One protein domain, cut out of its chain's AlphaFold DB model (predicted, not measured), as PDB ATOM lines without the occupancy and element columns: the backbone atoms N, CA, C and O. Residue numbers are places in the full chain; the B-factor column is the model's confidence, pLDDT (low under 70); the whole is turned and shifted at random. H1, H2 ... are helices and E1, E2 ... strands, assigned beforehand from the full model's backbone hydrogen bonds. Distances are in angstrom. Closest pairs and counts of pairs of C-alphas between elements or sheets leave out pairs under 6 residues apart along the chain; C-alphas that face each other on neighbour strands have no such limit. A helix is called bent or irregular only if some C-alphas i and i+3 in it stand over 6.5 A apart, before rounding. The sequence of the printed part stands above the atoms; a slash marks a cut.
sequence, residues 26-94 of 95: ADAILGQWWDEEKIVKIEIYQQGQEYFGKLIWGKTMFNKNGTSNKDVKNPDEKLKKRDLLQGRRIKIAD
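Overview. This is residues 26 to 94 of the 95 residues of the protein "Uncharacterized protein DUF2147" of Pedobacter sp. OV280 (UniProt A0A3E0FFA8). A single strongly twisted and curled sheet of four antiparallel strands is built round the long hairpin of E2 and E3, with the short strands E1 and E4 at its two edges. Past the end of E3 a long loop, residues 59 to 89, swings away from the sheet and folds back to E4, while the short helix H1 lies before E1, over one face of the sheet. The printed part has 69 residues with one named helix and four named strands, in the order H1 E1 E2 E3 E4 along the chain; the sheet runs E1 E2 E3 E4. The class is mostly strand, though under half of the residues are in named elements. The whole is only just compact, close to loose, with a radius of gyration of the C-alphas of 13.1 A and spans of 37 by 28 by 17 A.

Arrangement. H1, residues 26 to 29, is on the sheet formed by E1, residues 31 to 34, E2, residues 40 to 47, E3, residues 50 to 58, and E4, residues 90 to 93. Its height over the sheet is 8.5 A, and it only just lies over E2, on which 3 of its 4 C-alphas fall. The closest C-alphas of H1 and E2 are those of Ile 29 and Ile 44, 6.6 A apart. With 4 residues H1 is too short for any pair of O of residue i and N of residue i+4, and of its 1 pair of O i and N i+3, 0 are within hydrogen-bond range. The four strands form a meander, each strand the antiparallel neighbour of the one before. E1 and E2 are a hairpin, with 160 degrees between their directions; C-alphas 32 and 43 face each other at 4.4 A, and N 33 and O 42 are within hydrogen-bond range at 2.9 A. E2 and E3, the inner strands, are a hairpin at 156 degrees; C-alphas 40 and 58 face each other at 4.3 A and C-alphas 47 and 50 at 5.5 A, with N 43 and O 54 within hydrogen-bond range at 2.8 A and N 52 and O 45 at 2.8 A. E3 and E4 are also a hairpin, at 135 degrees; C-alphas 52 and 91 face each other at 4.6 A, and N 53 and O 90 are within hydrogen-bond range at 2.8 A. The edge strands E1 and E4 are apart.

Along the chain. H1 begins at C-alpha 26, at (340.833, 603.423, 483.779), and is neither bent nor irregular, but only just: C-alphas 26 and 29 are 6.3 A apart. E1 measures 10.2 A from the C-alpha of Gly 31 to that of Trp 34. E2 measures 22.4 A from Val 40 to Gln 47, between their C-alphas. E3, the longest strand with 9 residues, measures 24.4 A from C-alpha 50 at (336.118, 612.669, 484.076) to C-alpha 58 at (350.308, 617.130, 464.676). E4 measures 9.1 A and ends at C-alpha 93, at (334.264, 608.784, 478.893).

Size, cuts and confidence. The two C-alphas farthest apart are those of Gln 49, between E2 and E3, and Lys 64, in the loop after E3, at 38.7 A. The first and last printed C-alphas, those of Ala 26 and Asp 94, are 11.2 A apart. The printed part has no cut. The links H1 to E1, E1 to E2 and E2 to E3 are tight, while E3 to E4 is a long link of 31 residues, whose C-alphas lie 6 to 20 A from the mean of all C-alphas. The mean pLDDT of the printed part is 85.3, and it is under 70 at residues 87 to 88 and 93 to 94.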
ATOM      1  N   ALA A  26     341.147 602.231 484.558       74.31
ATOM      2  CA  ALA A  26     340.833 603.423 483.779       74.31
ATOM      3  C   ALA A  26     341.975 604.456 483.743       74.31
ATOM      4  O   ALA A  26     342.092 605.189 482.773       74.31
ATOM      5  N   ASP A  27     342.878 604.493 484.722       82.44
ATOM      6  CA  ASP A  27     344.022 605.414 484.697       82.44
ATOM      7  C   ASP A  27     345.125 604.961 483.731       82.44
ATOM      8  O   ASP A  27     346.059 605.716 483.461       82.44
ATOM      9  N   ALA A  28     345.023 603.751 483.170       86.00
ATOM     10  CA  ALA A  28     345.973 603.254 482.180       86.00
ATOM     11  C   ALA A  28     345.965 604.078 480.881       86.00
ATOM     12  O   ALA A  28     346.975 604.102 480.183       86.00
ATOM     13  N   ILE A  29     344.861 604.771 480.563       88.88
ATOM     14  CA  ILE A  29     344.788 605.640 479.377       88.88
ATOM     15  C   ILE A  29     345.425 607.017 479.605       88.88
ATOM     16  O   ILE A  29     345.559 607.780 478.653       88.88
ATOM     17  N   LEU A  30     345.830 607.361 480.832       91.88
ATOM     18  CA  LEU A  30     346.450 608.653 481.119       91.88
ATOM     19  C   LEU A  30     347.834 608.764 480.477       91.88
ATOM     20  O   LEU A  30     348.655 607.853 480.552       91.88
ATOM     21  N   GLY A  31     348.119 609.933 479.907       92.81
ATOM     22  CA  GLY A  31     349.413 610.253 479.318       92.81
ATOM     23  C   GLY A  31     349.318 610.667 477.858       92.81
ATOM     24  O   GLY A  31     348.274 611.099 477.369       92.81
ATOM     25  N   GLN A  32     350.454 610.588 477.171       94.69
ATOM     26  CA  GLN A  32     350.586 611.061 475.801       94.69
ATOM     27  C   GLN A  32     350.639 609.894 474.829       94.69
ATOM     28  O   GLN A  32     351.481 609.007 474.959       94.69
ATOM     29  N   TRP A  33     349.785 609.958 473.818       94.12
ATOM     30  CA  TRP A  33     349.606 608.903 472.838       94.12
ATOM     31  C   TRP A  33     349.926 609.429 471.452       94.12
ATOM     32  O   TRP A  33     349.517 610.532 471.083       94.12
ATOM     33  N   TRP A  34     350.675 608.627 470.710       93.69
ATOM     34  CA  TRP A  34     350.860 608.794 469.279       93.69
ATOM     35  C   TRP A  34     349.850 607.921 468.553       93.69
ATOM     36  O   TRP A  34     349.527 606.831 469.024       93.69
ATOM     37  N   ASP A  35     349.381 608.390 467.409       91.62
ATOM     38  CA  ASP A  35     348.735 607.509 466.448       91.62
ATOM     39  C   ASP A  35     349.758 606.541 465.824       91.62
ATOM     40  O   ASP A  35     350.976 606.703 465.967       91.62
ATOM     41  N   GLU A  36     349.261 605.532 465.111       91.94
ATOM     42  CA  GLU A  36     350.097 604.488 464.509       91.94
ATOM     43  C   GLU A  36     351.116 605.057 463.511       91.94
ATOM     44  O   GLU A  36     352.274 604.634 463.489       91.94
ATOM     45  N   GLU A  37     350.723 606.074 462.740       92.44
ATOM     46  CA  GLU A  37     351.576 606.715 461.737       92.44
ATOM     47  C   GLU A  37     352.472 607.822 462.324       92.44
ATOM     48  O   GLU A  37     353.287 608.416 461.609       92.44
ATOM     49  N   LYS A  38     352.355 608.107 463.629       89.38
ATOM     50  CA  LYS A  38     353.065 609.185 464.342       89.38
ATOM     51  C   LYS A  38     352.883 610.565 463.698       89.38
ATOM     52  O   LYS A  38     353.770 611.422 463.765       89.38
ATOM     53  N   ILE A  39     351.737 610.805 463.067       90.88
ATOM     54  CA  ILE A  39     351.371 612.102 462.493       90.88
ATOM     55  C   ILE A  39     350.626 612.993 463.488       90.88
ATOM     56  O   ILE A  39     350.549 614.205 463.268       90.88
ATOM     57  N   VAL A  40     350.107 612.427 464.576       89.69
ATOM     58  CA  VAL A  40     349.283 613.089 465.585       89.69
ATOM     59  C   VAL A  40     349.676 612.610 466.982       89.69
ATOM     60  O   VAL A  40     349.885 611.429 467.234       89.69
ATOM     61  N   LYS A  41     349.734 613.556 467.921       92.06
ATOM     62  CA  LYS A  41     349.955 613.290 469.339       92.06
ATOM     63  C   LYS A  41     348.846 613.915 470.171       92.06
ATOM     64  O   LYS A  41     348.612 615.127 470.091       92.06
ATOM     65  N   ILE A  42     348.214 613.109 471.013       92.12
ATOM     66  CA  ILE A  42     347.190 613.547 471.965       92.12
ATOM     67  C   ILE A  42     347.672 613.353 473.401       92.12
ATOM     68  O   ILE A  42     348.532 612.522 473.675       92.12
ATOM     69  N   GLU A  43     347.111 614.125 474.322       92.44
ATOM     70  CA  GLU A  43     347.264 613.926 475.759       92.44
ATOM     71  C   GLU A  43     345.902 613.625 476.370       92.44
ATOM     72  O   GLU A  43     344.958 614.401 476.198       92.44
ATOM     73  N   ILE A  44     345.832 612.511 477.089       92.38
ATOM     74  CA  ILE A  44     344.690 612.105 477.896       92.38
ATOM     75  C   ILE A  44     345.023 612.406 479.355       92.38
ATOM     76  O   ILE A  44     346.058 611.982 479.871       92.38
ATOM     77  N   TYR A  45     344.146 613.145 480.019       90.88
ATOM     78  CA  TYR A  45     344.302 613.546 481.411       90.88
ATOM     79  C   TYR A  45     342.964 613.487 482.141       90.88
ATOM     80  O   TYR A  45     341.898 613.605 481.537       90.88
ATOM     81  N   GLN A  46     343.026 613.321 483.456       89.88
ATOM     82  CA  GLN A  46     341.854 613.318 484.320       89.88
ATOM     83  C   GLN A  46     341.610 614.721 484.877       89.88
ATOM     84  O   GLN A  46     342.549 615.432 485.244       89.88
ATOM     85  N   GLN A  47     340.345 615.113 484.974       88.81
ATOM     86  CA  GLN A  47     339.926 616.282 485.733       88.81
ATOM     87  C   GLN A  47     338.683 615.915 486.545       88.81
ATOM     88  O   GLN A  47     337.613 615.673 485.994       88.81
ATOM     89  N   GLY A  48     338.827 615.877 487.871       87.00
ATOM     90  CA  GLY A  48     337.786 615.344 488.747       87.00
ATOM     91  C   GLY A  48     337.625 613.838 488.535       87.00
ATOM     92  O   GLY A  48     338.593 613.099 488.679       87.00
ATOM     93  N   GLN A  49     336.413 613.406 488.185       85.44
ATOM     94  CA  GLN A  49     336.096 612.005 487.865       85.44
ATOM     95  C   GLN A  49     336.028 611.736 486.354       85.44
ATOM     96  O   GLN A  49     335.801 610.607 485.936       85.44
ATOM     97  N   GLU A  50     336.241 612.760 485.527       86.31
ATOM     98  CA  GLU A  50     336.118 612.669 484.076       86.31
ATOM     99  C   GLU A  50     337.493 612.630 483.402       86.31
ATOM    100  O   GLU A  50     338.465 613.232 483.872       86.31
ATOM    101  N   TYR A  51     337.556 611.958 482.253       89.75
ATOM    102  CA  TYR A  51     338.749 611.899 481.413       89.75
ATOM    103  C   TYR A  51     338.574 612.788 480.188       89.75
ATOM    104  O   TYR A  51     337.549 612.749 479.500       89.75
ATOM    105  N   PHE A  52     339.611 613.558 479.884       89.94
ATOM    106  CA  PHE A  52     339.641 614.490 478.772       89.94
ATOM    107  C   PHE A  52     340.846 614.235 477.875       89.94
ATOM    108  O   PHE A  52     341.947 613.962 478.343       89.94
ATOM    109  N   GLY A  53     340.639 614.398 476.573       89.50
ATOM    110  CA  GLY A  53     341.678 614.425 475.556       89.50
ATOM    111  C   GLY A  53     341.921 615.839 475.050       89.50
ATOM    112  O   GLY A  53     340.987 616.633 474.907       89.50
ATOM    113  N   LYS A  54     343.175 616.156 474.731       88.06
ATOM    114  CA  LYS A  54     343.523 617.318 473.906       88.06
ATOM    115  C   LYS A  54     344.603 616.954 472.894       88.06
ATOM    116  O   LYS A  54     345.503 616.165 473.173       88.06
ATOM    117  N   LEU A  55     344.515 617.565 471.723       87.81
ATOM    118  CA  LEU A  55     345.539 617.481 470.698       87.81
ATOM    119  C   LEU A  55     346.745 618.331 471.134       87.81
ATOM    120  O   LEU A  55     346.583 619.517 471.408       87.81
ATOM    121  N   ILE A  56     347.937 617.735 471.221       89.62
ATOM    122  CA  ILE A  56     349.156 618.438 471.669       89.62
ATOM    123  C   ILE A  56     350.189 618.605 470.558       89.62
ATOM    124  O   ILE A  56     351.005 619.522 470.613       89.62
ATOM    125  N   TRP A  57     350.158 617.745 469.537       88.69
ATOM    126  CA  TRP A  57     351.006 617.884 468.359       88.69
ATOM    127  C   TRP A  57     350.378 617.218 467.129       88.69
ATOM    128  O   TRP A  57     349.598 616.277 467.242       88.69
ATOM    129  N   GLY A  58     350.704 617.725 465.942       88.12
ATOM    130  CA  GLY A  58     350.308 617.130 464.676       88.12
ATOM    131  C   GLY A  58     351.165 617.670 463.538       88.12
ATOM    132  O   GLY A  58     351.510 618.854 463.525       88.12
ATOM    133  N   LYS A  59     351.485 616.824 462.558       85.75
ATOM    134  CA  LYS A  59     352.357 617.177 461.425       85.75
ATOM    135  C   LYS A  59     351.845 618.386 460.635       85.75
ATOM    136  O   LYS A  59     352.628 619.186 460.139       85.75
ATOM    137  N   THR A  60     350.525 618.525 460.543       84.88
ATOM    138  CA  THR A  60     349.832 619.609 459.833       84.88
ATOM    139  C   THR A  60     349.236 620.646 460.781       84.88
ATOM    140  O   THR A  60     348.385 621.428 460.368       84.88
ATOM    141  N   MET A  61     349.632 620.664 462.057       83.75
ATOM    142  CA  MET A  61     349.003 621.543 463.048       83.75
ATOM    143  C   MET A  61     349.595 622.950 463.107       83.75
ATOM    144  O   MET A  61     348.980 623.830 463.711       83.75
ATOM    145  N   PHE A  62     350.757 623.171 462.493       86.00
ATOM    146  CA  PHE A  62     351.448 624.455 462.487       86.00
ATOM    147  C   PHE A  62     351.570 625.009 461.067       86.00
ATOM    148  O   PHE A  62     351.846 624.284 460.110       86.00
ATOM    149  N   ASN A  63     351.390 626.318 460.947       82.25
ATOM    150  CA  ASN A  63     351.748 627.103 459.778       82.25
ATOM    151  C   ASN A  63     353.274 627.156 459.613       82.25
ATOM    152  O   ASN A  63     354.034 626.952 460.561       82.25
ATOM    153  N   LYS A  64     353.738 627.553 458.422       84.69
ATOM    154  CA  LYS A  64     355.174 627.757 458.132       84.69
ATOM    155  C   LYS A  64     355.859 628.763 459.071       84.69
ATOM    156  O   LYS A  64     357.070 628.714 459.232       84.69
ATOM    157  N   ASN A  65     355.091 629.667 459.679       83.69
ATOM    158  CA  ASN A  65     355.561 630.672 460.635       83.69
ATOM    159  C   ASN A  65     355.528 630.192 462.105       83.69
ATOM    160  O   ASN A  65     355.722 631.002 463.005       83.69
ATOM    161  N   GLY A  66     355.226 628.914 462.364       80.38
ATOM    162  CA  GLY A  66     355.166 628.338 463.712       80.38
ATOM    163  C   GLY A  66     353.864 628.596 464.481       80.38
ATOM    164  O   GLY A  66     353.718 628.116 465.601       80.38
ATOM    165  N   THR A  67     352.897 629.314 463.902       84.69
ATOM    166  CA  THR A  67     351.576 629.517 464.527       84.69
ATOM    167  C   THR A  67     350.673 628.300 464.335       84.69
ATOM    168  O   THR A  67     350.797 627.589 463.340       84.69
ATOM    169  N   SER A  68     349.754 628.042 465.267       86.00
ATOM    170  CA  SER A  68     348.801 626.936 465.123       86.00
ATOM    171  C   SER A  68     347.806 627.204 463.986       86.00
ATOM    172  O   SER A  68     347.327 628.324 463.805       86.00
ATOM    173  N   ASN A  69     347.484 626.162 463.225       89.50
ATOM    174  CA  ASN A  69     346.430 626.187 462.218       89.50
ATOM    175  C   ASN A  69     345.050 626.325 462.865       89.50
ATOM    176  O   ASN A  69     344.837 625.919 464.005       89.50
ATOM    177  N   LYS A  70     344.094 626.885 462.120       88.12
ATOM    178  CA  LYS A  70     342.704 627.022 462.570       88.12
ATOM    179  C   LYS A  70     341.927 625.714 462.422       88.12
ATOM    180  O   LYS A  70     342.201 624.925 461.519       88.12
ATOM    181  N   ASP A  71     340.924 625.513 463.271       86.62
ATOM    182  CA  ASP A  71     340.045 624.335 463.289       86.62
ATOM    183  C   ASP A  71     338.987 624.366 462.171       86.62
ATOM    184  O   ASP A  71     337.791 624.205 462.390       86.62
ATOM    185  N   VAL A  72     339.415 624.606 460.931       88.38
ATOM    186  CA  VAL A  72     338.525 624.861 459.783       88.38
ATOM    187  C   VAL A  72     337.575 623.701 459.457       88.38
ATOM    188  O   VAL A  72     336.577 623.902 458.768       88.38
ATOM    189  N   LYS A  73     337.884 622.494 459.946       86.69
ATOM    190  CA  LYS A  73     337.077 621.281 459.769       86.69
ATOM    191  C   LYS A  73     336.022 621.092 460.865       86.69
ATOM    192  O   LYS A  73     335.289 620.108 460.814       86.69
ATOM    193  N   ASN A  74     335.928 621.997 461.840       85.44
ATOM    194  CA  ASN A  74     334.913 621.899 462.881       85.44
ATOM    195  C   ASN A  74     333.505 622.059 462.276       85.44
ATOM    196  O   ASN A  74     333.288 623.011 461.524       85.44
ATOM    197  N   PRO A  75     332.538 621.181 462.589       89.12
ATOM    198  CA  PRO A  75     331.161 621.343 462.121       89.12
ATOM    199  C   PRO A  75     330.481 622.603 462.685       89.12
ATOM    200  O   PRO A  75     329.590 623.148 462.040       89.12
ATOM    201  N   ASP A  76     330.906 623.097 463.853       88.81
ATOM    202  CA  ASP A  76     330.432 624.368 464.403       88.81
ATOM    203  C   ASP A  76     331.235 625.543 463.817       88.81
ATOM    204  O   ASP A  76     332.426 625.719 464.096       88.81
ATOM    205  N   GLU A  77     330.561 626.394 463.042       90.00
ATOM    206  CA  GLU A  77     331.123 627.604 462.427       90.00
ATOM    207  C   GLU A  77     331.827 628.529 463.429       90.00
ATOM    208  O   GLU A  77     332.848 629.148 463.110       90.00
ATOM    209  N   LYS A  78     331.325 628.621 464.666       88.81
ATOM    210  CA  LYS A  78     331.935 629.469 465.699       88.81
ATOM    211  C   LYS A  78     333.287 628.920 466.140       88.81
ATOM    212  O   LYS A  78     334.173 629.692 466.513       88.81
ATOM    213  N   LEU A  79     333.463 627.602 466.078       87.31
ATOM    214  CA  LEU A  79     334.690 626.926 466.481       87.31
ATOM    215  C   LEU A  79     335.740 626.890 465.368       87.31
ATOM    216  O   LEU A  79     336.922 626.780 465.684       87.31
ATOM    217  N   LYS A  80     335.366 627.099 464.097       89.44
ATOM    218  CA  LYS A  80     336.322 627.113 462.973       89.44
ATOM    219  C   LYS A  80     337.417 628.175 463.069       89.44
ATOM    220  O   LYS A  80     338.486 628.022 462.484       89.44
ATOM    221  N   LYS A  81     337.170 629.262 463.808       87.12
ATOM    222  CA  LYS A  81     338.120 630.380 463.995       87.12
ATOM    223  C   LYS A  81     339.143 630.144 465.112       87.12
ATOM    224  O   LYS A  81     340.076 630.937 465.279       87.12
ATOM    225  N   ARG A  82     338.967 629.076 465.891       87.44
ATOM    226  CA  ARG A  82     339.845 628.684 466.995       87.44
ATOM    227  C   ARG A  82     341.121 628.035 466.467       87.44
ATOM    228  O   ARG A  82     341.104 627.403 465.416       87.44
ATOM    229  N   ASP A  83     342.207 628.157 467.220       87.25
ATOM    230  CA  ASP A  83     343.441 627.409 466.966       87.25
ATOM    231  C   ASP A  83     343.251 625.916 467.274       87.25
ATOM    232  O   ASP A  83     342.677 625.558 468.303       87.25
ATOM    233  N   LEU A  84     343.773 625.036 466.421       85.25
ATOM    234  CA  LEU A  84     343.697 623.581 466.596       85.25
ATOM    235  C   LEU A  84     344.332 623.129 467.912       85.25
ATOM    236  O   LEU A  84     343.764 622.290 468.608       85.25
ATOM    237  N   LEU A  85     345.460 623.733 468.294       82.06
ATOM    238  CA  LEU A  85     346.149 623.413 469.546       82.06
ATOM    239  C   LEU A  85     345.333 623.821 470.785       82.06
ATOM    240  O   LEU A  85     345.425 623.192 471.835       82.06
ATOM    241  N   GLN A  86     344.511 624.865 470.662       70.50
ATOM    242  CA  GLN A  86     343.603 625.327 471.720       70.50
ATOM    243  C   GLN A  86     342.225 624.652 471.632       70.50
ATOM    244  O   GLN A  86     341.283 625.059 472.320       70.50
ATOM    245  N   GLY A  87     342.092 623.637 470.769       65.44
ATOM    246  CA  GLY A  87     340.909 622.803 470.621       65.44
ATOM    247  C   GLY A  87     340.347 622.378 471.975       65.44
ATOM    248  O   GLY A  87     341.087 621.916 472.843       65.44
ATOM    249  N   ARG A  88     339.038 622.578 472.183       64.25
ATOM    250  CA  ARG A  88     338.369 622.230 473.445       64.25
ATOM    251  C   ARG A  88     338.631 620.765 473.793       64.25
ATOM    252  O   ARG A  88     338.668 619.898 472.929       64.25
ATOM    253  N   ARG A  89     338.760 620.546 475.098       71.69
ATOM    254  CA  ARG A  89     338.894 619.256 475.772       71.69
ATOM    255  C   ARG A  89     337.757 618.339 475.312       71.69
ATOM    256  O   ARG A  89     336.596 618.714 475.460       71.69
ATOM    257  N   ILE A  90     338.083 617.184 474.738       73.50
ATOM    258  CA  ILE A  90     337.084 616.180 474.353       73.50
ATOM    259  C   ILE A  90     336.933 615.231 475.531       73.50
ATOM    260  O   ILE A  90     337.917 614.632 475.955       73.50
ATOM    261  N   LYS A  91     335.723 615.115 476.074       75.69
ATOM    262  CA  LYS A  91     335.423 614.112 477.095       75.69
ATOM    263  C   LYS A  91     335.530 612.729 476.459       75.69
ATOM    264  O   LYS A  91     334.898 612.481 475.436       75.69
ATOM    265  N   ILE A  92     336.374 611.873 477.026       73.19
ATOM    266  CA  ILE A  92     336.664 610.543 476.470       73.19
ATOM    267  C   ILE A  92     335.715 609.489 477.042       73.19
ATOM    268  O   ILE A  92     335.375 608.542 476.339       73.19
ATOM    269  N   ALA A  93     335.243 609.669 478.277       57.34
ATOM    270  CA  ALA A  93     334.264 608.784 478.893       57.34
ATOM    271  C   ALA A  93     333.482 609.495 480.008       57.34
ATOM    272  O   ALA A  93     334.040 610.316 480.741       57.34
ATOM    273  N   ASP A  94     332.200 609.150 480.120       51.59
ATOM    274  CA  ASP A  94     331.474 609.108 481.390       51.59
ATOM    275  C   ASP A  94     331.817 607.765 482.045       51.59
ATOM    276  O   ASP A  94     331.750 606.739 481.364       51.59
TER     277      ASP A  94